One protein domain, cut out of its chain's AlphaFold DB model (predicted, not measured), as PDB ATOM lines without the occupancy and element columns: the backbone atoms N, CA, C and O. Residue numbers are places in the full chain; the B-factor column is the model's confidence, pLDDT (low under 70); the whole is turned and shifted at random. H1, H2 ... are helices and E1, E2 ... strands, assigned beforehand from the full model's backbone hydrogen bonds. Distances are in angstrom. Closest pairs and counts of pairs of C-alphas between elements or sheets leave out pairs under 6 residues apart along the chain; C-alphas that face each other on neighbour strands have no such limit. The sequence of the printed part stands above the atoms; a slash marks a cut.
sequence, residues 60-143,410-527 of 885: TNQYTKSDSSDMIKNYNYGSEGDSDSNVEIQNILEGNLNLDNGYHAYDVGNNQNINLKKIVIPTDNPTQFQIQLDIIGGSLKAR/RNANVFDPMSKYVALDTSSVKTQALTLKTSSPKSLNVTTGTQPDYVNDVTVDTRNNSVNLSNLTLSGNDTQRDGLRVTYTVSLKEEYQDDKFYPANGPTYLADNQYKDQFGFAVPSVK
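What this domain is: This is residues 60 to 143 and 410 to 527 of the 885 residues of the protein "VWFA domain-containing protein" of Lactococcus raffinolactis (UniProt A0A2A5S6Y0). Two sheets stand face to face as a sandwich, their strands nearly in line: a larger sheet of seven strands, curled like part of a barrel, and a smaller, strongly twisted one of five strands. The short strand E1 packs on E4 of the larger sheet, the small helix H1 sits by E7 and E10 where the two sheets come together, and the links between strands are loops, among them the long residues 493 to 507. The printed part has 202 residues with thirteen named strands and one named helix, E1 to E8, then H1, then E9 to E13; the class is mostly strand, though under half of the residues are in named elements. The larger sheet has the order E2, E3, E4, E5, E11, E7, E8 and the smaller E9, E10, E6, E12, E13, both antiparallel throughout. The whole is compact, with a radius of gyration of the C-alphas of 16.4 A and spans of 53 by 36 by 35 A.

Where its parts are: After residues 60 to 71, which hold no named element, E1 is residues 72 to 75, with C-alpha 72 at (291.760, 517.010, 573.802). E2 is residues 88 to 91, E3 residues 102 to 107, E4 residues 113 to 122, 29.3 A long, and E5 residues 128 to 136, 26.5 A long. Beyond the cut, E6 is residues 410 to 415. E7, residues 422 to 437, is the longest strand by residues and 35.1 A from first to last C-alpha; it bends by 82 degrees at residue 427. E8 is residues 443 to 446, H1 residues 453 to 456, E9 residues 459 to 461 and E10 residues 468 to 474. E11, residues 480 to 492, is 37.5 A long and begins at C-alpha 480 (287.105, 496.662, 549.071). E12 is residues 508 to 511 and E13 residues 519 to 521, ending at C-alpha 521 (296.304, 501.954, 569.486).

How they stand to each other: In the larger sheet, E2 to E5 form a meander, each strand the antiparallel neighbour of the one before. Within hydrogen-bond range are N 90 and O 103 of the hairpin E2 and E3, 2.9 A apart, N 104 and O 116 of the hairpin E3 and E4, 2.9 A apart, and N 121 and O 130 of the hairpin E4 and E5, 2.8 A apart. Across E5 and E11, N 131 and O 488 are 2.7 A apart; across E11 and E7, N 432 and O 485 are 2.8 A apart; across the hairpin E7 and E8, N 435 and O 445 are 2.8 A apart. In the smaller sheet such pairs are N 461 and O 468 of the hairpin E9 and E10, 2.8 A, N 414 and O 469 of E6 and E10, 2.9 A, N 413 and O 511 of E6 and E12, 2.8 A, and N 510 and O 519 of the hairpin E12 and E13, 2.8 A. Between the sheets, the closest C-alphas of E10 and E11 are those of Leu 474 and Asp 482, 5.3 A. H1 is on the larger sheet at a height over the sheet of 8.0 A, only just over E7 with 3 of its 4 C-alphas, and only grazes the smaller sheet with residues 453 to 456. H1 is too short for an O i to N i+4 pair; its one O i to N i+3 pair is within range. E1 pairs with no named strand; its closest C-alpha to E4 is that of Asn 74, 5.6 A from that of Ile 119. Residues 525 to 526 pair antiparallel with residues 72 to 73 of E1 and with residues 502 to 503.

The domain as a whole: The two C-alphas farthest apart, those of Arg 143 and Asp 498, are 54.0 A apart. Residues 144 to 409 are not printed, and C-alphas 143 and 410 are 14.1 A apart across this cut. The links E1 to E2 and E11 to E12 are long. Mean pLDDT of the printed part is 90.6; residues 81 to 85 and 139 to 143 are under 70.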
ATOM      1  N   THR A  60     298.154 516.019 568.568       95.25
ATOM      2  CA  THR A  60     297.412 517.111 567.941       95.25
ATOM      3  C   THR A  60     296.128 517.408 568.720       95.25
ATOM      4  O   THR A  60     295.546 516.524 569.352       95.25
ATOM      5  N   ASN A  61     295.643 518.650 568.637       97.25
ATOM      6  CA  ASN A  61     294.320 519.046 569.141       97.25
ATOM      7  C   ASN A  61     293.202 518.749 568.120       97.25
ATOM      8  O   ASN A  61     292.031 519.024 568.382       97.25
ATOM      9  N   GLN A  62     293.549 518.252 566.926       97.50
ATOM     10  CA  GLN A  62     292.596 517.963 565.856       97.50
ATOM     11  C   GLN A  62     291.817 516.666 566.106       97.50
ATOM     12  O   GLN A  62     292.358 515.686 566.623       97.50
ATOM     13  N   TYR A  63     290.552 516.646 565.687       96.31
ATOM     14  CA  TYR A  63     289.703 515.442 565.657       96.31
ATOM     15  C   TYR A  63     289.018 515.207 564.298       96.31
ATOM     16  O   TYR A  63     288.449 514.141 564.071       96.31
ATOM     17  N   THR A  64     289.164 516.149 563.363       94.69
ATOM     18  CA  THR A  64     288.975 515.973 561.912       94.69
ATOM     19  C   THR A  64     290.090 516.735 561.183       94.69
ATOM     20  O   THR A  64     290.913 517.397 561.820       94.69
ATOM     21  N   LYS A  65     290.128 516.712 559.846       93.31
ATOM     22  CA  LYS A  65     291.063 517.557 559.071       93.31
ATOM     23  C   LYS A  65     290.886 519.073 559.283       93.31
ATOM     24  O   LYS A  65     291.779 519.832 558.908       93.31
ATOM     25  N   SER A  66     289.731 519.527 559.780       95.00
ATOM     26  CA  SER A  66     289.383 520.955 559.888       95.00
ATOM     27  C   SER A  66     289.040 521.401 561.305       95.00
ATOM     28  O   SER A  66     289.139 522.592 561.590       95.00
ATOM     29  N   ASP A  67     288.694 520.472 562.192       97.25
ATOM     30  CA  ASP A  67     288.218 520.782 563.534       97.25
ATOM     31  C   ASP A  67     289.253 520.424 564.601       97.25
ATOM     32  O   ASP A  67     289.945 519.402 564.524       97.25
ATOM     33  N   SER A  68     289.341 521.273 565.627       97.38
ATOM     34  CA  SER A  68     290.251 521.105 566.758       97.38
ATOM     35  C   SER A  68     289.628 521.590 568.062       97.38
ATOM     36  O   SER A  68     288.691 522.388 568.051       97.38
ATOM     37  N   SER A  69     290.136 521.099 569.190       96.50
ATOM     38  CA  SER A  69     289.720 521.542 570.518       96.50
ATOM     39  C   SER A  69     290.876 521.485 571.505       96.50
ATOM     40  O   SER A  69     291.590 520.488 571.588       96.50
ATOM     41  N   ASP A  70     291.009 522.531 572.318       95.12
ATOM     42  CA  ASP A  70     292.010 522.593 573.385       95.12
ATOM     43  C   ASP A  70     291.721 521.625 574.539       95.12
ATOM     44  O   ASP A  70     292.548 521.458 575.430       95.12
ATOM     45  N   MET A  71     290.557 520.972 574.532       94.94
ATOM     46  CA  MET A  71     290.126 520.023 575.560       94.94
ATOM     47  C   MET A  71     290.654 518.606 575.322       94.94
ATOM     48  O   MET A  71     290.434 517.729 576.155       94.94
ATOM     49  N   ILE A  72     291.330 518.353 574.197       96.75
ATOM     50  CA  ILE A  72     291.760 517.010 573.802       96.75
ATOM     51  C   ILE A  72     293.210 516.964 573.319       96.75
ATOM     52  O   ILE A  72     293.774 517.965 572.883       96.75
ATOM     53  N   LYS A  73     293.779 515.759 573.348       96.50
ATOM     54  CA  LYS A  73     295.028 515.394 572.679       96.50
ATOM     55  C   LYS A  73     294.867 514.048 571.991       96.50
ATOM     56  O   LYS A  73     294.794 513.017 572.657       96.50
ATOM     57  N   ASN A  74     294.823 514.066 570.665       96.88
ATOM     58  CA  ASN A  74     294.862 512.877 569.818       96.88
ATOM     59  C   ASN A  74     296.286 512.595 569.354       96.88
ATOM     60  O   ASN A  74     297.110 513.502 569.322       96.88
ATOM     61  N   TYR A  75     296.558 511.362 568.929       94.62
ATOM     62  CA  TYR A  75     297.744 511.095 568.119       94.62
ATOM     63  C   TYR A  75     297.608 511.800 566.765       94.62
ATOM     64  O   TYR A  75     296.528 511.805 566.163       94.62
ATOM     65  N   ASN A  76     298.684 512.403 566.273       94.12
ATOM     66  CA  ASN A  76     298.668 513.151 565.026       94.12
ATOM     67  C   ASN A  76     298.748 512.221 563.810       94.12
ATOM     68  O   ASN A  76     299.794 512.016 563.209       94.12
ATOM     69  N   TYR A  77     297.596 511.698 563.395       94.38
ATOM     70  CA  TYR A  77     297.469 510.912 562.164       94.38
ATOM     71  C   TYR A  77     297.652 511.737 560.873       94.38
ATOM     72  O   TYR A  77     297.618 511.172 559.785       94.38
ATOM     73  N   GLY A  78     297.794 513.064 560.963       92.38
ATOM     74  CA  GLY A  78     297.953 513.953 559.811       92.38
ATOM     75  C   GLY A  78     299.399 514.231 559.400       92.38
ATOM     76  O   GLY A  78     299.614 514.965 558.438       92.38
ATOM     77  N   SER A  79     300.376 513.670 560.108       89.25
ATOM     78  CA  SER A  79     301.802 513.789 559.809       89.25
ATOM     79  C   SER A  79     302.427 512.404 559.663       89.25
ATOM     80  O   SER A  79     301.867 511.415 560.141       89.25
ATOM     81  N   GLU A  80     303.563 512.321 558.966       81.81
ATOM     82  CA  GLU A  80     304.368 511.098 558.986       81.81
ATOM     83  C   GLU A  80     304.733 510.792 560.446       81.81
ATOM     84  O   GLU A  80     305.033 511.708 561.216       81.81
ATOM     85  N   GLY A  81     304.616 509.519 560.837       69.19
ATOM     86  CA  GLY A  81     304.744 509.109 562.235       69.19
ATOM     87  C   GLY A  81     306.069 509.544 562.867       69.19
ATOM     88  O   GLY A  81     307.075 509.732 562.184       69.19
ATOM     89  N   ASP A  82     306.076 509.696 564.190       67.44
ATOM     90  CA  ASP A  82     307.294 510.022 564.928       67.44
ATOM     91  C   ASP A  82     308.297 508.858 564.863       67.44
ATOM     92  O   ASP A  82     307.929 507.699 565.066       67.44
ATOM     93  N   SER A  83     309.577 509.185 564.653       61.97
ATOM     94  CA  SER A  83     310.730 508.272 564.729       61.97
ATOM     95  C   SER A  83     310.799 507.442 566.017       61.97
ATOM     96  O   SER A  83     311.492 506.428 566.073       61.97
ATOM     97  N   ASP A  84     310.081 507.881 567.049       62.94
ATOM     98  CA  ASP A  84     310.001 507.255 568.358       62.94
ATOM     99  C   ASP A  84     308.983 506.111 568.473       62.94
ATOM    100  O   ASP A  84     309.095 505.306 569.404       62.94
ATOM    101  N   SER A  85     308.014 506.021 567.557       67.88
ATOM    102  CA  SER A  85     307.095 504.884 567.438       67.88
ATOM    103  C   SER A  85     307.461 504.069 566.199       67.88
ATOM    104  O   SER A  85     307.458 504.591 565.089       67.88
ATOM    105  N   ASN A  86     307.725 502.770 566.350       73.00
ATOM    106  CA  ASN A  86     308.031 501.882 565.214       73.00
ATOM    107  C   ASN A  86     306.775 501.509 564.388       73.00
ATOM    108  O   ASN A  86     306.714 500.418 563.823       73.00
ATOM    109  N   VAL A  87     305.750 502.369 564.356       86.31
ATOM    110  CA  VAL A  87     304.469 502.122 563.679       86.31
ATOM    111  C   VAL A  87     304.254 503.186 562.608       86.31
ATOM    112  O   VAL A  87     304.168 504.375 562.904       86.31
ATOM    113  N   GLU A  88     304.159 502.754 561.352       90.12
ATOM    114  CA  GLU A  88     304.004 503.644 560.199       90.12
ATOM    115  C   GLU A  88     302.611 504.298 560.177       90.12
ATOM    116  O   GLU A  88     301.610 503.670 560.527       90.12
ATOM    117  N   ILE A  89     302.529 505.550 559.716       92.38
ATOM    118  CA  ILE A  89     301.264 506.215 559.382       92.38
ATOM    119  C   ILE A  89     301.071 506.172 557.869       92.38
ATOM    120  O   ILE A  89     301.923 506.646 557.121       92.38
ATOM    121  N   GLN A  90     299.925 505.666 557.413       91.62
ATOM    122  CA  GLN A  90     299.583 505.611 555.992       91.62
ATOM    123  C   GLN A  90     298.293 506.356 555.676       91.62
ATOM    124  O   GLN A  90     297.300 506.257 556.399       91.62
ATOM    125  N   ASN A  91     298.291 507.041 554.530       93.31
ATOM    126  CA  ASN A  91     297.076 507.560 553.917       93.31
ATOM    127  C   ASN A  91     296.304 506.401 553.266       93.31
ATOM    128  O   ASN A  91     296.724 505.856 552.243       93.31
ATOM    129  N   ILE A  92     295.160 506.029 553.842       92.19
ATOM    130  CA  ILE A  92     294.323 504.950 553.293       92.19
ATOM    131  C   ILE A  92     293.453 505.409 552.110       92.19
ATOM    132  O   ILE A  92     292.869 504.572 551.420       92.19
ATOM    133  N   LEU A  93     293.372 506.718 551.856       92.62
ATOM    134  CA  LEU A  93     292.632 507.340 550.757       92.62
ATOM    135  C   LEU A  93     293.599 507.899 549.690       92.62
ATOM    136  O   LEU A  93     294.611 507.277 549.359       92.62
ATOM    137  N   GLU A  94     293.240 509.035 549.093       87.56
ATOM    138  CA  GLU A  94     294.011 509.784 548.098       87.56
ATOM    139  C   GLU A  94     294.319 511.200 548.633       87.56
ATOM    140  O   GLU A  94     293.739 511.642 549.631       87.56
ATOM    141  N   GLY A  95     295.240 511.917 547.982       88.69
ATOM    142  CA  GLY A  95     295.632 513.283 548.354       88.69
ATOM    143  C   GLY A  95     296.659 513.363 549.491       88.69
ATOM    144  O   GLY A  95     297.388 512.409 549.760       88.69
ATOM    145  N   ASN A  96     296.726 514.524 550.148       91.50
ATOM    146  CA  ASN A  96     297.660 514.763 551.250       91.50
ATOM    147  C   ASN A  96     297.193 514.068 552.535       91.50
ATOM    148  O   ASN A  96     295.993 514.033 552.830       91.50
ATOM    149  N   LEU A  97     298.152 513.555 553.307       93.44
ATOM    150  CA  LEU A  97     297.912 512.986 554.629       93.44
ATOM    151  C   LEU A  97     297.283 514.037 555.562       93.44
ATOM    152  O   LEU A  97     297.681 515.200 555.564       93.44
ATOM    153  N   ASN A  98     296.250 513.638 556.299       94.31
ATOM    154  CA  ASN A  98     295.538 514.433 557.296       94.31
ATOM    155  C   ASN A  98     294.804 513.498 558.277       94.31
ATOM    156  O   ASN A  98     294.793 512.277 558.114       94.31
ATOM    157  N   LEU A  99     294.149 514.068 559.291       93.69
ATOM    158  CA  LEU A  99     293.513 513.272 560.337       93.69
ATOM    159  C   LEU A  99     292.348 512.389 559.849       93.69
ATOM    160  O   LEU A  99     292.082 511.357 560.460       93.69
ATOM    161  N   ASP A 100     291.668 512.729 558.750       93.38
ATOM    162  CA  ASP A 100     290.548 511.923 558.241       93.38
ATOM    163  C   ASP A 100     291.055 510.643 557.551       93.38
ATOM    164  O   ASP A 100     290.418 509.587 557.634       93.38
ATOM    165  N   ASN A 101     292.221 510.712 556.896       94.31
ATOM    166  CA  ASN A 101     292.729 509.656 556.014       94.31
ATOM    167  C   ASN A 101     293.989 508.927 556.514       94.31
ATOM    168  O   ASN A 101     294.309 507.872 555.971       94.31
ATOM    169  N   GLY A 102     294.681 509.436 557.532       95.50
ATOM    170  CA  GLY A 102     295.860 508.785 558.105       95.50
ATOM    171  C   GLY A 102     295.508 507.724 559.138       95.50
ATOM    172  O   GLY A 102     294.621 507.947 559.951       95.50
ATOM    173  N   TYR A 103     296.162 506.567 559.114       95.81
ATOM    174  CA  TYR A 103     295.963 505.465 560.067       95.81
ATOM    175  C   TYR A 103     297.312 504.846 560.414       95.81
ATOM    176  O   TYR A 103     298.192 504.806 559.555       95.81
ATOM    177  N   HIS A 104     297.451 504.291 561.621       94.62
ATOM    178  CA  HIS A 104     298.562 503.377 561.887       94.62
ATOM    179  C   HIS A 104     298.451 502.190 560.938       94.62
ATOM    180  O   HIS A 104     297.354 501.664 560.752       94.62
ATOM    181  N   ALA A 105     299.557 501.782 560.334       92.75
ATOM    182  CA  ALA A 105     299.644 500.652 559.429       92.75
ATOM    183  C   ALA A 105     300.620 499.625 560.004       92.75
ATOM    184  O   ALA A 105     301.821 499.865 560.075       92.75
ATOM    185  N   TYR A 106     300.087 498.480 560.418       91.31
ATOM    186  CA  TYR A 106     300.884 497.345 560.864       91.31
ATOM    187  C   TYR A 106     301.058 496.368 559.708       91.31
ATOM    188  O   TYR A 106     300.075 495.749 559.290       91.31
ATOM    189  N   ASP A 107     302.283 496.247 559.196       88.19
ATOM    190  CA  ASP A 107     302.629 495.267 558.164       88.19
ATOM    191  C   ASP A 107     302.571 493.853 558.744       88.19
ATOM    192  O   ASP A 107     303.242 493.527 559.725       88.19
ATOM    193  N   VAL A 108     301.738 493.017 558.133       86.00
ATOM    194  CA  VAL A 108     301.546 491.610 558.505       86.00
ATOM    195  C   VAL A 108     302.038 490.655 557.412       86.00
ATOM    196  O   VAL A 108     301.699 489.469 557.403       86.00
ATOM    197  N   GLY A 109     302.867 491.158 556.493       79.62
ATOM    198  CA  GLY A 109     303.442 490.422 555.376       79.62
ATOM    199  C   GLY A 109     302.552 490.413 554.132       79.62
ATOM    200  O   GLY A 109     301.404 490.854 554.132       79.62
ATOM    201  N   ASN A 110     303.095 489.908 553.018       74.00
ATOM    202  CA  ASN A 110     302.408 489.833 551.715       74.00
ATOM    203  C   ASN A 110     301.866 491.187 551.205       74.00
ATOM    204  O   ASN A 110     300.872 491.247 550.467       74.00
ATOM    205  N   ASN A 111     302.534 492.287 551.568       74.56
ATOM    206  CA  ASN A 111     302.119 493.659 551.269       74.56
ATOM    207  C   ASN A 111     300.686 493.941 551.773       74.56
ATOM    208  O   ASN A 111     299.868 494.484 551.018       74.56
ATOM    209  N   GLN A 112     300.341 493.491 552.980       82.62
ATOM    210  CA  GLN A 112     299.048 493.722 553.627       82.62
ATOM    211  C   GLN A 112     299.255 494.400 554.977       82.62
ATOM    212  O   GLN A 112     300.119 493.996 555.748       82.62
ATOM    213  N   ASN A 113     298.399 495.381 555.272       88.44
ATOM    214  CA  ASN A 113     298.454 496.133 556.518       88.44
ATOM    215  C   ASN A 113     297.140 496.003 557.287       88.44
ATOM    216  O   ASN A 113     296.061 496.104 556.694       88.44
ATOM    217  N   ILE A 114     297.234 495.861 558.607       92.50
ATOM    218  CA  ILE A 114     296.127 496.147 559.525       92.50
ATOM    219  C   ILE A 114     296.158 497.645 559.813       92.50
ATOM    220  O   ILE A 114     297.176 498.163 560.278       92.50
ATOM    221  N   ASN A 115     295.059 498.351 559.523       94.94
ATOM    222  CA  ASN A 115     294.986 499.790 559.760       94.94
ATOM    223  C   ASN A 115     294.163 500.113 561.004       94.94
ATOM    224  O   ASN A 115     292.983 499.765 561.068       94.94
ATOM    225  N   LEU A 116     294.786 500.799 561.965       96.38
ATOM    226  CA  LEU A 116     294.195 501.135 563.260       96.38
ATOM    227  C   LEU A 116     294.176 502.649 563.485       96.38
ATOM    228  O   LEU A 116     295.133 503.357 563.161       96.38
ATOM    229  N   LYS A 117     293.102 503.151 564.093       97.19
ATOM    230  CA  LYS A 117     293.008 504.537 564.568       97.19
ATOM    231  C   LYS A 117     292.210 504.596 565.853       97.19
ATOM    232  O   LYS A 117     291.193 503.920 565.977       97.19
ATOM    233  N   LYS A 118     292.653 505.440 566.781       97.69
ATOM    234  CA  LYS A 118     291.885 505.810 567.965       97.69
ATOM    235  C   LYS A 118     291.962 507.311 568.176       97.69
ATOM    236  O   LYS A 118     293.052 507.874 568.203       97.69
ATOM    237  N   ILE A 119     290.805 507.944 568.305       98.12
ATOM    238  CA  ILE A 119     290.695 509.380 568.559       98.12
ATOM    239  C   ILE A 119     289.618 509.659 569.600       98.12
ATOM    240  O   ILE A 119     288.693 508.869 569.793       98.12
ATOM    241  N   VAL A 120     289.739 510.811 570.243       98.31
ATOM    242  CA  VAL A 120     288.706 511.441 571.048       98.31
ATOM    243  C   VAL A 120     288.144 512.659 570.314       98.31
ATOM    244  O   VAL A 120     288.870 513.384 569.630       98.31
ATOM    245  N   ILE A 121     286.841 512.867 570.458       98.44
ATOM    246  CA  ILE A 121     286.040 513.909 569.824       98.44
ATOM    247  C   ILE A 121     285.252 514.614 570.945       98.44
ATOM    248  O   ILE A 121     284.569 513.933 571.718       98.44
ATOM    249  N   PRO A 122     285.334 515.949 571.090       96.50
ATOM    250  CA  PRO A 122     284.526 516.685 572.064       96.50
ATOM    251  C   PRO A 122     283.026 516.532 571.789       96.50
ATOM    252  O   PRO A 122     282.614 516.392 570.639       96.50
ATOM    253  N   THR A 123     282.206 516.591 572.836       95.44
ATOM    254  CA  THR A 123     280.741 516.642 572.703       95.44
ATOM    255  C   THR A 123     280.205 518.011 573.124       95.44
ATOM    256  O   THR A 123     280.954 518.839 573.643       95.44
ATOM    257  N   ASP A 124     278.901 518.240 572.951       90.88
ATOM    258  CA  ASP A 124     278.234 519.456 573.442       90.88
ATOM    259  C   ASP A 124     278.288 519.580 574.976       90.88
ATOM    260  O   ASP A 124     278.182 520.677 575.525       90.88
ATOM    261  N   ASN A 125     278.467 518.461 575.688       87.88
ATOM    262  CA  ASN A 125     278.731 518.471 577.119       87.88
ATOM    263  C   ASN A 125     280.251 518.578 577.351       87.88
ATOM    264  O   ASN A 125     280.980 517.639 577.026       87.88
ATOM    265  N   PRO A 126     280.750 519.659 577.985       86.69
ATOM    266  CA  PRO A 126     282.186 519.910 578.132       86.69
ATOM    267  C   PRO A 126     282.908 518.888 579.020       86.69
ATOM    268  O   PRO A 126     284.134 518.868 579.042       86.69
ATOM    269  N   THR A 127     282.170 518.056 579.760       91.44
ATOM    270  CA  THR A 127     282.725 516.977 580.595       91.44
ATOM    271  C   THR A 127     282.732 515.614 579.900       91.44
ATOM    272  O   THR A 127     283.309 514.663 580.434       91.44
ATOM    273  N   GLN A 128     282.098 515.508 578.728       95.88
ATOM    274  CA  GLN A 128     281.914 514.268 577.984       95.88
ATOM    275  C   GLN A 128     282.616 514.309 576.634       95.88
ATOM    276  O   GLN A 128     282.614 515.313 575.919       95.88
ATOM    277  N   PHE A 129     283.168 513.163 576.260       98.38
ATOM    278  CA  PHE A 129     283.958 512.998 575.056       98.38
ATOM    279  C   PHE A 129     283.570 511.696 574.366       98.38
ATOM    280  O   PHE A 129     283.432 510.663 575.021       98.38
ATOM    281  N   GLN A 130     283.411 511.729 573.047       98.62
ATOM    282  CA  GLN A 130     283.214 510.529 572.247       98.62
ATOM    283  C   GLN A 130     284.577 509.962 571.852       98.62
ATOM    284  O   GLN A 130     285.414 510.665 571.296       98.62
ATOM    285  N   ILE A 131     284.800 508.685 572.115       98.62
ATOM    286  CA  ILE A 131     285.934 507.926 571.610       98.62
ATOM    287  C   ILE A 131     285.503 507.198 570.342       98.62
ATOM    288  O   ILE A 131     284.395 506.663 570.269       98.62
ATOM    289  N   GLN A 132     286.390 507.167 569.352       98.50
ATOM    290  CA  GLN A 132     286.240 506.402 568.121       98.50
ATOM    291  C   GLN A 132     287.455 505.493 567.941       98.50
ATOM    292  O   GLN A 132     288.590 505.970 567.967       98.50
ATOM    293  N   LEU A 133     287.211 504.204 567.712       98.12
ATOM    294  CA  LEU A 133     288.204 503.221 567.295       98.12
ATOM    295  C   LEU A 133     287.835 502.722 565.911       98.12
ATOM    296  O   LEU A 133     286.718 502.255 565.707       98.12
ATOM    297  N   ASP A 134     288.789 502.758 564.995       98.25
ATOM    298  CA  ASP A 134     288.648 502.177 563.669       98.25
ATOM    299  C   ASP A 134     289.664 501.057 563.484       98.25
ATOM    300  O   ASP A 134     290.847 501.205 563.805       98.25
ATOM    301  N   ILE A 135     289.181 499.948 562.934       97.94
ATOM    302  CA  ILE A 135     289.948 498.738 562.655       97.94
ATOM    303  C   ILE A 135     289.631 498.336 561.225       97.94
ATOM    304  O   ILE A 135     288.474 498.074 560.915       97.94
ATOM    305  N   ILE A 136     290.626 498.286 560.348       95.31
ATOM    306  CA  ILE A 136     290.433 497.936 558.936       95.31
ATOM    307  C   ILE A 136     291.349 496.761 558.595       95.31
ATOM    308  O   ILE A 136     292.577 496.883 558.661       95.31
ATOM    309  N   GLY A 137     290.746 495.629 558.219       87.94
ATOM    310  CA  GLY A 137     291.443 494.424 557.743       87.94
ATOM    311  C   GLY A 137     292.007 494.618 556.334       87.94
ATOM    312  O   GLY A 137     291.845 495.687 555.768       87.94
ATOM    313  N   GLY A 138     292.704 493.643 555.752       78.12
ATOM    314  CA  GLY A 138     293.391 493.761 554.449       78.12
ATOM    315  C   GLY A 138     292.576 493.322 553.231       78.12
ATOM    316  O   GLY A 138     291.476 492.798 553.353       78.12
ATOM    317  N   SER A 139     293.145 493.508 552.034       66.81
ATOM    318  CA  SER A 139     292.605 492.969 550.773       66.81
ATOM    319  C   SER A 139     292.972 491.491 550.615       66.81
ATOM    320  O   SER A 139     294.158 491.185 550.677       66.81
ATOM    321  N   LEU A 140     292.034 490.584 550.343       61.69
ATOM    322  CA  LEU A 140     292.289 489.170 550.029       61.69
ATOM    323  C   LEU A 140     293.147 489.032 548.758       61.69
ATOM    324  O   LEU A 140     292.606 489.036 547.661       61.69
ATOM    325  N   LYS A 141     294.474 488.875 548.886       53.62
ATOM    326  CA  LYS A 141     295.375 488.772 547.717       53.62
ATOM    327  C   LYS A 141     295.439 487.378 547.081       53.62
ATOM    328  O   LYS A 141     295.807 487.260 545.919       53.62
ATOM    329  N   ALA A 142     295.066 486.328 547.813       56.44
ATOM    330  CA  ALA A 142     294.836 484.983 547.285       56.44
ATOM    331  C   ALA A 142     293.948 484.209 548.270       56.44
ATOM    332  O   ALA A 142     294.207 484.238 549.474       56.44
ATOM    333  N   ARG A 143     292.905 483.514 547.792       59.78
ATOM    334  CA  ARG A 143     292.189 482.555 548.648       59.78
ATOM    335  C   ARG A 143     293.147 481.398 548.940       59.78
ATOM    336  O   ARG A 143     293.561 480.725 547.999       59.78
ATOM    337  N   ARG A 410     291.001 487.509 561.994       86.44
ATOM    338  CA  ARG A 410     290.150 486.320 562.131       86.44
ATOM    339  C   ARG A 410     289.959 485.944 563.593       86.44
ATOM    340  O   ARG A 410     290.906 485.561 564.269       86.44
ATOM    341  N   ASN A 411     288.710 485.987 564.060       82.31
ATOM    342  CA  ASN A 411     288.352 485.723 565.460       82.31
ATOM    343  C   ASN A 411     289.220 486.512 566.466       82.31
ATOM    344  O   ASN A 411     289.569 486.010 567.534       82.31
ATOM    345  N   ALA A 412     289.582 487.743 566.111       90.19
ATOM    346  CA  ALA A 412     290.426 488.592 566.928       90.19
ATOM    347  C   ALA A 412     289.662 489.169 568.124       90.19
ATOM    348  O   ALA A 412     288.430 489.298 568.114       90.19
ATOM    349  N   ASN A 413     290.426 489.559 569.139       93.25
ATOM    350  CA  ASN A 413     289.946 490.276 570.308       93.25
ATOM    351  C   ASN A 413     290.479 491.709 570.302       93.25
ATOM    352  O   ASN A 413     291.627 491.948 569.929       93.25
ATOM    353  N   VAL A 414     289.667 492.659 570.756       96.25
ATOM    354  CA  VAL A 414     290.086 494.046 570.997       96.25
ATOM    355  C   VAL A 414     289.926 494.327 572.476       96.25
ATOM    356  O   VAL A 414     288.862 494.075 573.037       96.25
ATOM    357  N   PHE A 415     290.974 494.851 573.097       95.38
ATOM    358  CA  PHE A 415     290.974 495.227 574.502       95.38
ATOM    359  C   PHE A 415     291.065 496.739 574.608       95.38
ATOM    360  O   PHE A 415     292.031 497.335 574.131       95.38
ATOM    361  N   ASP A 416     290.059 497.347 575.232       96.69
ATOM    362  CA  ASP A 416     289.982 498.795 575.399       96.69
ATOM    363  C   ASP A 416     289.523 499.184 576.816       96.69
ATOM    364  O   ASP A 416     288.358 499.536 577.039       96.69
ATOM    365  N   PRO A 417     290.409 499.089 577.821       95.81
ATOM    366  CA  PRO A 417     290.100 499.538 579.169       95.81
ATOM    367  C   PRO A 417     290.053 501.066 579.226       95.81
ATOM    368  O   PRO A 417     290.957 501.738 578.733       95.81
ATOM    369  N   MET A 418     289.049 501.641 579.890       96.00
ATOM    370  CA  MET A 418     289.092 503.066 580.220       96.00
ATOM    371  C   MET A 418     290.212 503.329 581.230       96.00
ATOM    372  O   MET A 418     290.578 502.459 582.027       96.00
ATOM    373  N   SER A 419     290.738 504.551 581.255       94.06
ATOM    374  CA  SER A 419     291.668 504.939 582.312       94.06
ATOM    375  C   SER A 419     290.940 505.065 583.657       94.06
ATOM    376  O   SER A 419     289.711 505.123 583.743       94.06
ATOM    377  N   LYS A 420     291.700 505.194 584.748       93.25
ATOM    378  CA  LYS A 420     291.116 505.479 586.069       93.25
ATOM    379  C   LYS A 420     290.423 506.850 586.152       93.25
ATOM    380  O   LYS A 420     289.672 507.068 587.104       93.25
ATOM    381  N   TYR A 421     290.679 507.747 585.196       94.12
ATOM    382  CA  TYR A 421     290.247 509.147 585.213       94.12
ATOM    383  C   TYR A 421     288.863 509.364 584.604       94.12
ATOM    384  O   TYR A 421     288.205 510.349 584.928       94.12
ATOM    385  N   VAL A 422     288.401 508.441 583.757       96.12
ATOM    386  CA  VAL A 422     287.125 508.575 583.047       96.12
ATOM    387  C   VAL A 422     286.143 507.463 583.416       96.12
ATOM    388  O   VAL A 422     286.522 506.404 583.930       96.12
ATOM    389  N   ALA A 423     284.862 507.715 583.173       97.44
ATOM    390  CA  ALA A 423     283.781 506.745 583.314       97.44
ATOM    391  C   ALA A 423     283.109 506.504 581.955       97.44
ATOM    392  O   ALA A 423     282.733 507.465 581.283       97.44
ATOM    393  N   LEU A 424     282.965 505.235 581.569       98.12
ATOM    394  CA  LEU A 424     282.274 504.812 580.350       98.12
ATOM    395  C   LEU A 424     280.753 504.925 580.503       98.12
ATOM    396  O   LEU A 424     280.183 504.375 581.447       98.12
ATOM    397  N   ASP A 425     280.089 505.540 579.525       97.50
ATOM    398  CA  ASP A 425     278.655 505.348 579.314       97.50
ATOM    399  C   ASP A 425     278.435 504.079 578.485       97.50
ATOM    400  O   ASP A 425     278.542 504.079 577.258       97.50
ATOM    401  N   THR A 426     278.102 502.973 579.149       97.19
ATOM    402  CA  THR A 426     277.929 501.677 578.482       97.19
ATOM    403  C   THR A 426     276.772 501.662 577.483       97.19
ATOM    404  O   THR A 426     276.767 500.822 576.589       97.19
ATOM    405  N   SER A 427     275.792 502.564 577.620       97.38
ATOM    406  CA  SER A 427     274.642 502.649 576.708       97.38
ATOM    407  C   SER A 427     274.982 503.332 575.379       97.38
ATOM    408  O   SER A 427     274.264 503.172 574.392       97.38
ATOM    409  N   SER A 428     276.100 504.061 575.339       97.56
ATOM    410  CA  SER A 428     276.566 504.789 574.158       97.56
ATOM    411  C   SER A 428     277.353 503.930 573.163       97.56
ATOM    412  O   SER A 428     277.592 504.382 572.043       97.56
ATOM    413  N   VAL A 429     277.758 502.713 573.553       98.12
ATOM    414  CA  VAL A 429     278.642 501.856 572.753       98.12
ATOM    415  C   VAL A 429     277.940 501.394 571.478       98.12
ATOM    416  O   VAL A 429     276.881 500.769 571.524       98.12
ATOM    417  N   LYS A 430     278.551 501.678 570.326       96.31
ATOM    418  CA  LYS A 430     278.048 501.315 569.000       96.31
ATOM    419  C   LYS A 430     279.152 500.705 568.156       96.31
ATOM    420  O   LYS A 430     280.261 501.228 568.106       96.31
ATOM    421  N   THR A 431     278.812 499.640 567.442       96.50
ATOM    422  CA  THR A 431     279.655 498.991 566.436       96.50
ATOM    423  C   THR A 431     279.042 499.201 565.058       96.50
ATOM    424  O   THR A 431     277.861 498.922 564.852       96.50
ATOM    425  N   GLN A 432     279.826 499.700 564.108       97.50
ATOM    426  CA  GLN A 432     279.381 499.961 562.740       97.50
ATOM    427  C   GLN A 432     280.388 499.412 561.738       97.50
ATOM    428  O   GLN A 432     281.597 499.527 561.931       97.50
ATOM    429  N   ALA A 433     279.893 498.855 560.637       96.81
ATOM    430  CA  ALA A 433     280.737 498.469 559.521       96.81
ATOM    431  C   ALA A 433     281.412 499.703 558.928       96.81
ATOM    432  O   ALA A 433     280.765 500.701 558.602       96.81
ATOM    433  N   LEU A 434     282.722 499.587 558.770       95.62
ATOM    434  CA  LEU A 434     283.551 500.485 557.998       95.62
ATOM    435  C   LEU A 434     283.900 499.769 556.691       95.62
ATOM    436  O   LEU A 434     284.208 498.580 556.688       95.62
ATOM    437  N   THR A 435     283.856 500.469 555.568       93.56
ATOM    438  CA  THR A 435     284.153 499.881 554.264       93.56
ATOM    439  C   THR A 435     285.101 500.787 553.506       93.56
ATOM    440  O   THR A 435     284.731 501.899 553.122       93.56
ATOM    441  N   LEU A 436     286.324 500.307 553.284       93.75
ATOM    442  CA  LEU A 436     287.346 501.016 552.525       93.75
ATOM    443  C   LEU A 436     287.347 500.517 551.079       93.75
ATOM    444  O   LEU A 436     287.825 499.421 550.792       93.75
ATOM    445  N   LYS A 437     286.851 501.335 550.153       92.75
ATOM    446  CA  LYS A 437     286.991 501.098 548.716       92.75
ATOM    447  C   LYS A 437     288.429 501.401 548.299       92.75
ATOM    448  O   LYS A 437     288.895 502.528 548.458       92.75
ATOM    449  N   THR A 438     289.130 500.406 547.765       86.75
ATOM    450  CA  THR A 438     290.558 500.505 547.404       86.75
ATOM    451  C   THR A 438     290.780 500.964 545.963       86.75
ATOM    452  O   THR A 438     291.860 501.462 545.644       86.75
ATOM    453  N   SER A 439     289.768 500.838 545.100       86.75
ATOM    454  CA  SER A 439     289.790 501.337 543.721       86.75
ATOM    455  C   SER A 439     289.507 502.839 543.662       86.75
ATOM    456  O   SER A 439     288.533 503.289 544.271       86.75
ATOM    457  N   SER A 440     290.273 503.584 542.865       86.81
ATOM    458  CA  SER A 440     290.095 505.029 542.698       86.81
ATOM    459  C   SER A 440     288.712 505.423 542.134       86.81
ATOM    460  O   SER A 440     288.241 504.784 541.188       86.81
ATOM    461  N   PRO A 441     288.051 506.473 542.671       89.56
ATOM    462  CA  PRO A 441     288.451 507.218 543.864       89.56
ATOM    463  C   PRO A 441     288.266 506.367 545.128       89.56
ATOM    464  O   PRO A 441     287.185 505.807 545.355       89.56
ATOM    465  N   LYS A 442     289.321 506.280 545.947       92.88
ATOM    466  CA  LYS A 442     289.252 505.591 547.242       92.88
ATOM    467  C   LYS A 442     288.279 506.309 548.170       92.88
ATOM    468  O   LYS A 442     288.266 507.537 548.237       92.88
ATOM    469  N   SER A 443     287.485 505.552 548.920       94.06
ATOM    470  CA  SER A 443     286.545 506.117 549.889       94.06
ATOM    471  C   SER A 443     286.383 505.227 551.109       94.06
ATOM    472  O   SER A 443     286.483 504.003 551.021       94.06
ATOM    473  N   LEU A 444     286.129 505.863 552.250       94.81
ATOM    474  CA  LEU A 444     285.825 505.202 553.510       94.81
ATOM    475  C   LEU A 444     284.369 505.480 553.863       94.81
ATOM    476  O   LEU A 444     284.000 506.632 554.084       94.81
ATOM    477  N   ASN A 445     283.550 504.436 553.912       94.56
ATOM    478  CA  ASN A 445     282.129 504.559 554.216       94.56
ATOM    479  C   ASN A 445     281.819 503.903 555.558       94.56
ATOM    480  O   ASN A 445     282.349 502.837 555.864       94.56
ATOM    481  N   VAL A 446     280.942 504.535 556.336       95.06
ATOM    482  CA  VAL A 446     280.383 503.966 557.567       95.06
ATOM    483  C   VAL A 446     278.947 503.543 557.284       95.06
ATOM    484  O   VAL A 446     278.142 504.350 556.820       95.06
ATOM    485  N   THR A 447     278.609 502.292 557.572       93.81
ATOM    486  CA  THR A 447     277.257 501.766 557.366       93.81
ATOM    487  C   THR A 447     276.302 502.316 558.424       93.81
ATOM    488  O   THR A 447     276.472 502.089 559.626       93.81
ATOM    489  N   THR A 448     275.266 503.027 557.979       86.12
ATOM    490  CA  THR A 448     274.240 503.651 558.836       86.12
ATOM    491  C   THR A 448     272.950 502.834 558.955       86.12
ATOM    492  O   THR A 448     272.134 503.118 559.827       86.12
ATOM    493  N   GLY A 449     272.759 501.831 558.092       87.38
ATOM    494  CA  GLY A 449     271.593 500.943 558.082       87.38
ATOM    495  C   GLY A 449     271.880 499.568 558.688       87.38
ATOM    496  O   GLY A 449     272.615 499.442 559.669       87.38
ATOM    497  N   THR A 450     271.297 498.531 558.080       91.06
ATOM    498  CA  THR A 450     271.522 497.129 558.454       91.06
ATOM    499  C   THR A 450     273.007 496.790 558.389       91.06
ATOM    500  O   THR A 450     273.639 496.940 557.343       91.06
ATOM    501  N   GLN A 451     273.553 496.339 559.515       93.25
ATOM    502  CA  GLN A 451     274.955 495.956 559.613       93.25
ATOM    503  C   GLN A 451     275.183 494.586 558.954       93.25
ATOM    504  O   GLN A 451     274.313 493.716 559.064       93.25
ATOM    505  N   PRO A 452     276.327 494.378 558.281       89.62
ATOM    506  CA  PRO A 452     276.696 493.075 557.742       89.62
ATOM    507  C   PRO A 452     276.973 492.067 558.865       89.62
ATOM    508  O   PRO A 452     277.323 492.445 559.985       89.62
ATOM    509  N   ASP A 453     276.851 490.778 558.546       84.12
ATOM    510  CA  ASP A 453     276.984 489.671 559.504       84.12
ATOM    511  C   ASP A 453     278.269 489.752 560.337       84.12
ATOM    512  O   ASP A 453     278.207 489.628 561.554       84.12
ATOM    513  N   TYR A 454     279.409 490.077 559.717       84.50
ATOM    514  CA  TYR A 454     280.695 490.148 560.418       84.50
ATOM    515  C   TYR A 454     280.744 491.208 561.535       84.50
ATOM    516  O   TYR A 454     281.576 491.102 562.431       84.50
ATOM    517  N   VAL A 455     279.874 492.227 561.499       90.94
ATOM    518  CA  VAL A 455     279.709 493.201 562.593       90.94
ATOM    519  C   VAL A 455     278.735 492.681 563.642       90.94
ATOM    520  O   VAL A 455     278.991 492.841 564.831       90.94
ATOM    521  N   ASN A 456     277.637 492.045 563.221       88.62
ATOM    522  CA  ASN A 456     276.638 491.479 564.136       88.62
ATOM    523  C   ASN A 456     277.190 490.298 564.953       88.62
ATOM    524  O   ASN A 456     276.721 490.051 566.061       88.62
ATOM    525  N   ASP A 457     278.185 489.590 564.417       84.44
ATOM    526  CA  ASP A 457     278.851 488.467 565.077       84.44
ATOM    527  C   ASP A 457     279.847 488.918 566.168       84.44
ATOM    528  O   ASP A 457     280.264 488.110 567.007       84.44
ATOM    529  N   VAL A 458     280.222 490.207 566.198       91.12
ATOM    530  CA  VAL A 458     281.108 490.767 567.229       91.12
ATOM    531  C   VAL A 458     280.381 490.792 568.567       91.12
ATOM    532  O   VAL A 458     279.316 491.383 568.723       91.12
ATOM    533  N   THR A 459     280.997 490.186 569.576       93.38
ATOM    534  CA  THR A 459     280.509 490.275 570.955       93.38
ATOM    535  C   THR A 459     281.181 491.446 571.656       93.38
ATOM    536  O   THR A 459     282.406 491.548 571.636       93.38
ATOM    537  N   VAL A 460     280.383 492.307 572.289       95.69
ATOM    538  CA  VAL A 460     280.851 493.476 573.048       95.69
ATOM    539  C   VAL A 460     280.683 493.215 574.546       95.69
ATOM    540  O   VAL A 460     279.574 492.958 575.012       95.69
ATOM    541  N   ASP A 461     281.768 493.311 575.310       94.38
ATOM    542  CA  ASP A 461     281.781 493.237 576.773       94.38
ATOM    543  C   ASP A 461     282.176 494.592 577.366       94.38
ATOM    544  O   ASP A 461     283.310 495.046 577.215       94.38
ATOM    545  N   THR A 462     281.229 495.228 578.059       97.06
ATOM    546  CA  THR A 462     281.408 496.556 578.663       97.06
ATOM    547  C   THR A 462     281.682 496.529 580.170       97.06
ATOM    548  O   THR A 462     281.666 497.561 580.851       97.06
ATOM    549  N   ARG A 463     281.909 495.342 580.746       92.75
ATOM    550  CA  ARG A 463     282.156 495.187 582.186       92.75
ATOM    551  C   ARG A 463     283.495 495.808 582.583       92.75
ATOM    552  O   ARG A 463     284.399 495.990 581.772       92.75
ATOM    553  N   ASN A 464     283.639 496.105 583.874       93.19
ATOM    554  CA  ASN A 464     284.882 496.615 584.469       93.19
ATOM    555  C   ASN A 464     285.406 497.928 583.845       93.19
ATOM    556  O   ASN A 464     286.615 498.130 583.801       93.19
ATOM    557  N   ASN A 465     284.511 498.826 583.403       95.00
ATOM    558  CA  ASN A 465     284.872 500.116 582.790       95.00
ATOM    559  C   ASN A 465     285.793 499.929 581.566       95.00
ATOM    560  O   ASN A 465     286.858 500.536 581.474       95.00
ATOM    561  N   SER A 466     285.408 499.037 580.654       95.88
ATOM    562  CA  SER A 466     286.156 498.717 579.433       95.88
ATOM    563  C   SER A 466     285.204 498.494 578.262       95.88
ATOM    564  O   SER A 466     284.010 498.335 578.486       95.88
ATOM    565  N   VAL A 467     285.713 498.496 577.032       97.88
ATOM    566  CA  VAL A 467     284.994 498.054 575.831       97.88
ATOM    567  C   VAL A 467     285.825 496.955 575.177       97.88
ATOM    568  O   VAL A 467     286.716 497.227 574.380       97.88
ATOM    569  N   ASN A 468     285.565 495.699 575.532       96.06
ATOM    570  CA  ASN A 468     286.283 494.569 574.945       96.06
ATOM    571  C   ASN A 468     285.439 493.920 573.854       96.06
ATOM    572  O   ASN A 468     284.240 493.704 574.034       96.06
ATOM    573  N   LEU A 469     286.069 493.596 572.731       96.81
ATOM    574  CA  LEU A 469     285.429 492.930 571.602       96.81
ATOM    575  C   LEU A 469     286.008 491.532 571.446       96.81
ATOM    576  O   LEU A 469     287.218 491.352 571.583       96.81
ATOM    577  N   SER A 470     285.166 490.568 571.093       89.25
ATOM    578  CA  SER A 470     285.593 489.231 570.676       89.25
ATOM    579  C   SER A 470     284.866 488.791 569.412       89.25
ATOM    580  O   SER A 470     283.806 489.324 569.078       89.25
ATOM    581  N   ASN A 471     285.415 487.778 568.737       85.31
ATOM    582  CA  ASN A 471     284.919 487.240 567.462       85.31
ATOM    583  C   ASN A 471     285.041 488.211 566.276       85.31
ATOM    584  O   ASN A 471     284.337 488.055 565.278       85.31
ATOM    585  N   LEU A 472     285.955 489.186 566.341       92.50
ATOM    586  CA  LEU A 472     286.164 490.129 565.246       92.50
ATOM    587  C   LEU A 472     286.802 489.427 564.045       92.50
ATOM    588  O   LEU A 472     287.914 488.913 564.135       92.50
ATOM    589  N   THR A 473     286.102 489.433 562.915       89.12
ATOM    590  CA  THR A 473     286.599 488.881 561.653       89.12
ATOM    591  C   THR A 473     286.426 489.931 560.567       89.12
ATOM    592  O   THR A 473     285.305 490.341 560.287       89.12
ATOM    593  N   LEU A 474     287.532 490.412 559.997       90.38
ATOM    594  CA  LEU A 474     287.533 491.452 558.967       90.38
ATOM    595  C   LEU A 474     288.228 490.929 557.717       90.38
ATOM    596  O   LEU A 474     289.434 490.653 557.712       90.38
ATOM    597  N   SER A 475     287.432 490.795 556.660       80.38
ATOM    598  CA  SER A 475     287.862 490.332 555.348       80.38
ATOM    599  C   SER A 475     287.974 491.509 554.368       80.38
ATOM    600  O   SER A 475     288.073 492.670 554.763       80.38
ATOM    601  N   GLY A 476     288.028 491.232 553.072       77.31
ATOM    602  CA  GLY A 476     288.068 492.259 552.034       77.31
ATOM    603  C   GLY A 476     288.554 491.674 550.723       77.31
ATOM    604  O   GLY A 476     289.315 490.739 550.743       77.31
ATOM    605  N   ASN A 477     288.183 492.181 549.563       75.31
ATOM    606  CA  ASN A 477     288.727 491.745 548.273       75.31
ATOM    607  C   ASN A 477     289.671 492.807 547.675       75.31
ATOM    608  O   ASN A 477     290.028 493.785 548.333       75.31
ATOM    609  N   ASP A 478     290.074 492.631 546.417       74.25
ATOM    610  CA  ASP A 478     290.977 493.561 545.721       74.25
ATOM    611  C   ASP A 478     290.422 494.990 545.594       74.25
ATOM    612  O   ASP A 478     291.187 495.947 545.469       74.25
ATOM    613  N   THR A 479     289.095 495.149 545.645       82.69
ATOM    614  CA  THR A 479     288.385 496.428 545.450       82.69
ATOM    615  C   THR A 479     287.813 497.036 546.735       82.69
ATOM    616  O   THR A 479     287.455 498.218 546.746       82.69
ATOM    617  N   GLN A 480     287.741 496.260 547.820       88.69
ATOM    618  CA  GLN A 480     287.105 496.662 549.071       88.69
ATOM    619  C   GLN A 480     287.730 495.961 550.280       88.69
ATOM    620  O   GLN A 480     287.896 494.751 550.258       88.69
ATOM    621  N   ARG A 481     287.991 496.689 551.366       91.00
ATOM    622  CA  ARG A 481     288.432 496.143 552.657       91.00
ATOM    623  C   ARG A 481     287.355 496.350 553.718       91.00
ATOM    624  O   ARG A 481     286.798 497.451 553.810       91.00
ATOM    625  N   ASP A 482     287.088 495.320 554.513       92.50
ATOM    626  CA  ASP A 482     286.161 495.403 555.636       92.50
ATOM    627  C   ASP A 482     286.854 496.022 556.846       92.50
ATOM    628  O   ASP A 482     288.040 495.810 557.123       92.50
ATOM    629  N   GLY A 483     286.082 496.782 557.599       95.56
ATOM    630  CA  GLY A 483     286.494 497.344 558.863       95.56
ATOM    631  C   GLY A 483     285.339 497.454 559.843       95.56
ATOM    632  O   GLY A 483     284.167 497.251 559.511       95.56
ATOM    633  N   LEU A 484     285.703 497.802 561.067       97.81
ATOM    634  CA  LEU A 484     284.813 498.052 562.181       97.81
ATOM    635  C   LEU A 484     285.145 499.421 562.769       97.81
ATOM    636  O   LEU A 484     286.299 499.690 563.101       97.81
ATOM    637  N   ARG A 485     284.119 500.255 562.927       98.19
ATOM    638  CA  ARG A 485     284.146 501.445 563.769       98.19
ATOM    639  C   ARG A 485     283.436 501.143 565.076       98.19
ATOM    640  O   ARG A 485     282.295 500.682 565.064       98.19
ATOM    641  N   VAL A 486     284.085 501.456 566.186       98.25
ATOM    642  CA  VAL A 486     283.476 501.444 567.514       98.25
ATOM    643  C   VAL A 486     283.455 502.861 568.046       98.25
ATOM    644  O   VAL A 486     284.491 503.519 568.083       98.25
ATOM    645  N   THR A 487     282.281 503.335 568.450       98.38
ATOM    646  CA  THR A 487     282.133 504.625 569.127       98.38
ATOM    647  C   THR A 487     281.488 504.445 570.486       98.38
ATOM    648  O   THR A 487     280.632 503.582 570.668       98.38
ATOM    649  N   TYR A 488     281.919 505.246 571.452       98.62
ATOM    650  CA  TYR A 488     281.332 505.305 572.787       98.62
ATOM    651  C   TYR A 488     281.687 506.630 573.454       98.62
ATOM    652  O   TYR A 488     282.626 507.307 573.049       98.62
ATOM    653  N   THR A 489     280.949 507.005 574.487       98.62
ATOM    654  CA  THR A 489     281.137 508.244 575.236       98.62
ATOM    655  C   THR A 489     281.743 507.946 576.602       98.62
ATOM    656  O   THR A 489     281.355 506.997 577.287       98.62
ATOM    657  N   VAL A 490     282.681 508.790 577.018       98.19
ATOM    658  CA  VAL A 490     283.271 508.791 578.357       98.19
ATOM    659  C   VAL A 490     283.080 510.153 579.014       98.19
ATOM    660  O   VAL A 490     283.049 511.174 578.334       98.19
ATOM    661  N   SER A 491     282.972 510.176 580.340       97.38
ATOM    662  CA  SER A 491     282.973 511.415 581.134       97.38
ATOM    663  C   SER A 491     284.271 511.527 581.930       97.38
ATOM    664  O   SER A 491     284.647 510.562 582.602       97.38
ATOM    665  N   LEU A 492     284.941 512.684 581.897       94.75
ATOM    666  CA  LEU A 492     286.062 512.950 582.806       94.75
ATOM    667  C   LEU A 492     285.506 513.144 584.218       94.75
ATOM    668  O   LEU A 492     284.680 514.035 584.446       94.75
ATOM    669  N   LYS A 493     285.937 512.299 585.162       92.50
ATOM    670  CA  LYS A 493     285.423 512.347 586.534       92.50
ATOM    671  C   LYS A 493     285.751 513.694 587.174       92.50
ATOM    672  O   LYS A 493     286.792 514.289 586.897       92.50
ATOM    673  N   GLU A 494     284.847 514.162 588.021       84.62
ATOM    674  CA  GLU A 494     284.849 515.511 588.592       84.62
ATOM    675  C   GLU A 494     286.163 515.867 589.307       84.62
ATOM    676  O   GLU A 494     286.685 516.980 589.168       84.62
ATOM    677  N   GLU A 495     286.767 514.896 590.001       82.88
ATOM    678  CA  GLU A 495     288.031 515.081 590.712       82.88
ATOM    679  C   GLU A 495     289.222 515.398 589.786       82.88
ATOM    680  O   GLU A 495     290.202 515.982 590.246       82.88
ATOM    681  N   TYR A 496     289.120 515.097 588.486       87.88
ATOM    682  CA  TYR A 496     290.157 515.335 587.471       87.88
ATOM    683  C   TYR A 496     289.835 516.511 586.535       87.88
ATOM    684  O   TYR A 496     290.511 516.717 585.532       87.88
ATOM    685  N   GLN A 497     288.822 517.320 586.849       89.06
ATOM    686  CA  GLN A 497     288.517 518.551 586.110       89.06
ATOM    687  C   GLN A 497     289.370 519.712 586.654       89.06
ATOM    688  O   GLN A 497     288.881 520.581 587.384       89.06
ATOM    689  N   ASP A 498     290.685 519.655 586.430       85.50
ATOM    690  CA  ASP A 498     291.691 520.595 586.955       85.50
ATOM    691  C   ASP A 498     292.569 521.236 585.861       85.50
ATOM    692  O   ASP A 498     293.668 521.708 586.146       85.50
ATOM    693  N   ASP A 499     292.067 521.271 584.620       87.81
ATOM    694  CA  ASP A 499     292.751 521.779 583.416       87.81
ATOM    695  C   ASP A 499     294.035 521.014 583.021       87.81
ATOM    696  O   ASP A 499     294.812 521.473 582.179       87.81
ATOM    697  N   LYS A 500     294.251 519.813 583.578       90.50
ATOM    698  CA  LYS A 500     295.313 518.885 583.157       90.50
ATOM    699  C   LYS A 500     294.786 517.811 582.215       90.50
ATOM    700  O   LYS A 500     293.627 517.410 582.297       90.50
ATOM    701  N   PHE A 501     295.655 517.325 581.332       93.19
ATOM    702  CA  PHE A 501     295.316 516.240 580.412       93.19
ATOM    703  C   PHE A 501     295.395 514.878 581.101       93.19
ATOM    704  O   PHE A 501     296.399 514.528 581.715       93.19
ATOM    705  N   TYR A 502     294.356 514.071 580.935       93.50
ATOM    706  CA  TYR A 502     294.296 512.704 581.427       93.50
ATOM    707  C   TYR A 502     293.988 511.747 580.278       93.50
ATOM    708  O   TYR A 502     293.109 512.049 579.468       93.50
ATOM    709  N   PRO A 503     294.650 510.581 580.217       94.38
ATOM    710  CA  PRO A 503     294.387 509.597 579.180       94.38
ATOM    711  C   PRO A 503     292.941 509.122 579.295       94.38
ATOM    712  O   PRO A 503     292.460 508.855 580.399       94.38
ATOM    713  N   ALA A 504     292.238 509.005 578.174       95.62
ATOM    714  CA  ALA A 504     290.874 508.482 578.160       95.62
ATOM    715  C   ALA A 504     290.855 506.965 578.427       95.62
ATOM    716  O   ALA A 504     289.913 506.431 579.006       95.62
ATOM    717  N   ASN A 505     291.935 506.263 578.081       94.44
ATOM    718  CA  ASN A 505     292.011 504.807 578.138       94.44
ATOM    719  C   ASN A 505     293.306 504.331 578.807       94.44
ATOM    720  O   ASN A 505     294.226 505.107 579.053       94.44
ATOM    721  N   GLY A 506     293.360 503.052 579.158       91.12
ATOM    722  CA  GLY A 506     294.614 502.336 579.363       91.12
ATOM    723  C   GLY A 506     295.164 501.794 578.036       91.12
ATOM    724  O   GLY A 506     294.630 502.119 576.969       91.12
ATOM    725  N   PRO A 507     296.201 500.935 578.090       88.50
ATOM    726  CA  PRO A 507     296.744 500.276 576.906       88.50
ATOM    727  C   PRO A 507     295.636 499.596 576.101       88.50
ATOM    728  O   PRO A 507     294.902 498.759 576.627       88.50
ATOM    729  N   THR A 508     295.506 499.997 574.839       93.44
ATOM    730  CA  THR A 508     294.456 499.532 573.928       93.44
ATOM    731  C   THR A 508     295.105 498.748 572.793       93.44
ATOM    732  O   THR A 508     296.048 499.250 572.182       93.44
ATOM    733  N   TYR A 509     294.623 497.542 572.485       93.50
ATOM    734  CA  TYR A 509     295.240 496.689 571.461       93.50
ATOM    735  C   TYR A 509     294.270 495.695 570.813       93.50
ATOM    736  O   TYR A 509     293.266 495.293 571.402       93.50
ATOM    737  N   LEU A 510     294.600 495.288 569.587       94.94
ATOM    738  CA  LEU A 510     294.015 494.167 568.853       94.94
ATOM    739  C   LEU A 510     294.935 492.945 569.007       94.94
ATOM    740  O   LEU A 510     296.142 493.045 568.782       94.94
ATOM    741  N   ALA A 511     294.368 491.793 569.353       91.69
ATOM    742  CA  ALA A 511     295.067 490.515 569.444       91.69
ATOM    743  C   ALA A 511     294.395 489.475 568.540       91.69
ATOM    744  O   ALA A 511     293.198 489.211 568.669       91.69
ATOM    745  N   ASP A 512     295.174 488.864 567.656       88.25
ATOM    746  CA  ASP A 512     294.743 487.798 566.754       88.25
ATOM    747  C   ASP A 512     295.780 486.670 566.817       88.25
ATOM    748  O   ASP A 512     296.974 486.910 566.652       88.25
ATOM    749  N   ASN A 513     295.319 485.441 567.061       80.88
ATOM    750  CA  ASN A 513     296.176 484.266 567.234       80.88
ATOM    751  C   ASN A 513     296.949 483.874 565.962       80.88
ATOM    752  O   ASN A 513     297.862 483.052 566.038       80.88
ATOM    753  N   GLN A 514     296.591 484.428 564.799       79.00
ATOM    754  CA  GLN A 514     297.364 484.287 563.563       79.00
ATOM    755  C   GLN A 514     298.735 484.966 563.649       79.00
ATOM    756  O   GLN A 514     299.649 484.596 562.911       79.00
ATOM    757  N   TYR A 515     298.882 485.949 564.537       83.06
ATOM    758  CA  TYR A 515     300.088 486.748 564.678       83.06
ATOM    759  C   TYR A 515     300.708 486.545 566.053       83.06
ATOM    760  O   TYR A 515     300.031 486.355 567.061       83.06
ATOM    761  N   LYS A 516     302.040 486.585 566.091       82.00
ATOM    762  CA  LYS A 516     302.786 486.517 567.348       82.00
ATOM    763  C   LYS A 516     302.611 487.796 568.171       82.00
ATOM    764  O   LYS A 516     302.535 487.726 569.395       82.00
ATOM    765  N   ASP A 517     302.575 488.937 567.488       83.75
ATOM    766  CA  ASP A 517     302.550 490.260 568.099       83.75
ATOM    767  C   ASP A 517     301.118 490.816 568.169       83.75
ATOM    768  O   ASP A 517     300.250 490.470 567.366       83.75
ATOM    769  N   GLN A 518     300.876 491.690 569.147       90.12
ATOM    770  CA  GLN A 518     299.625 492.438 569.299       90.12
ATOM    771  C   GLN A 518     299.758 493.819 568.649       90.12
ATOM    772  O   GLN A 518     300.848 494.387 568.601       90.12
ATOM    773  N   PHE A 519     298.643 494.395 568.200       91.38
ATOM    774  CA  PHE A 519     298.634 495.670 567.480       91.38
ATOM    775  C   PHE A 519     298.039 496.779 568.352       91.38
ATOM    776  O   PHE A 519     296.850 496.755 568.672       91.38
ATOM    777  N   GLY A 520     298.862 497.746 568.762       91.56
ATOM    778  CA  GLY A 520     298.472 498.812 569.688       91.56
ATOM    779  C   GLY A 520     297.712 499.974 569.037       91.56
ATOM    780  O   GLY A 520     297.918 500.313 567.868       91.56
ATOM    781  N   PHE A 521     296.883 500.653 569.825       93.81
ATOM    782  CA  PHE A 521     296.304 501.954 569.486       93.81
ATOM    783  C   PHE A 521     296.952 503.043 570.339       93.81
ATOM    784  O   PHE A 521     297.164 502.843 571.533       93.81
ATOM    785  N   ALA A 522     297.200 504.213 569.749       92.50
ATOM    786  CA  ALA A 522     297.634 505.366 570.524       92.50
ATOM    787  C   ALA A 522     296.475 505.875 571.385       92.50
ATOM    788  O   ALA A 522     295.352 506.047 570.903       92.50
ATOM    789  N   VAL A 523     296.742 506.095 572.671       93.25
ATOM    790  CA  VAL A 523     295.717 506.495 573.636       93.25
ATOM    791  C   VAL A 523     295.571 508.020 573.653       93.25
ATOM    792  O   VAL A 523     296.535 508.715 573.976       93.25
ATOM    793  N   PRO A 524     294.381 508.571 573.351       96.06
ATOM    794  CA  PRO A 524     294.156 510.005 573.442       96.06
ATOM    795  C   PRO A 524     293.975 510.460 574.897       96.06
ATOM    796  O   PRO A 524     293.661 509.663 575.784       96.06
ATOM    797  N   SER A 525     294.110 511.763 575.136       96.44
ATOM    798  CA  SER A 525     293.798 512.402 576.419       96.44
ATOM    799  C   SER A 525     292.729 513.475 576.303       96.44
ATOM    800  O   SER A 525     292.522 514.066 575.246       96.44
ATOM    801  N   VAL A 526     292.099 513.761 577.437       96.31
ATOM    802  CA  VAL A 526     291.082 514.797 577.615       96.31
ATOM    803  C   VAL A 526     291.424 515.666 578.818       96.31
ATOM    804  O   VAL A 526     292.062 515.198 579.762       96.31
ATOM    805  N   LYS A 527     290.989 516.919 578.813       93.50
ATOM    806  CA  LYS A 527     291.019 517.795 579.983       93.50
ATOM    807  C   LYS A 527     289.714 518.553 580.106       93.50
ATOM    808  O   LYS A 527     289.035 518.782 579.111       93.50
TER     809      LYS A 527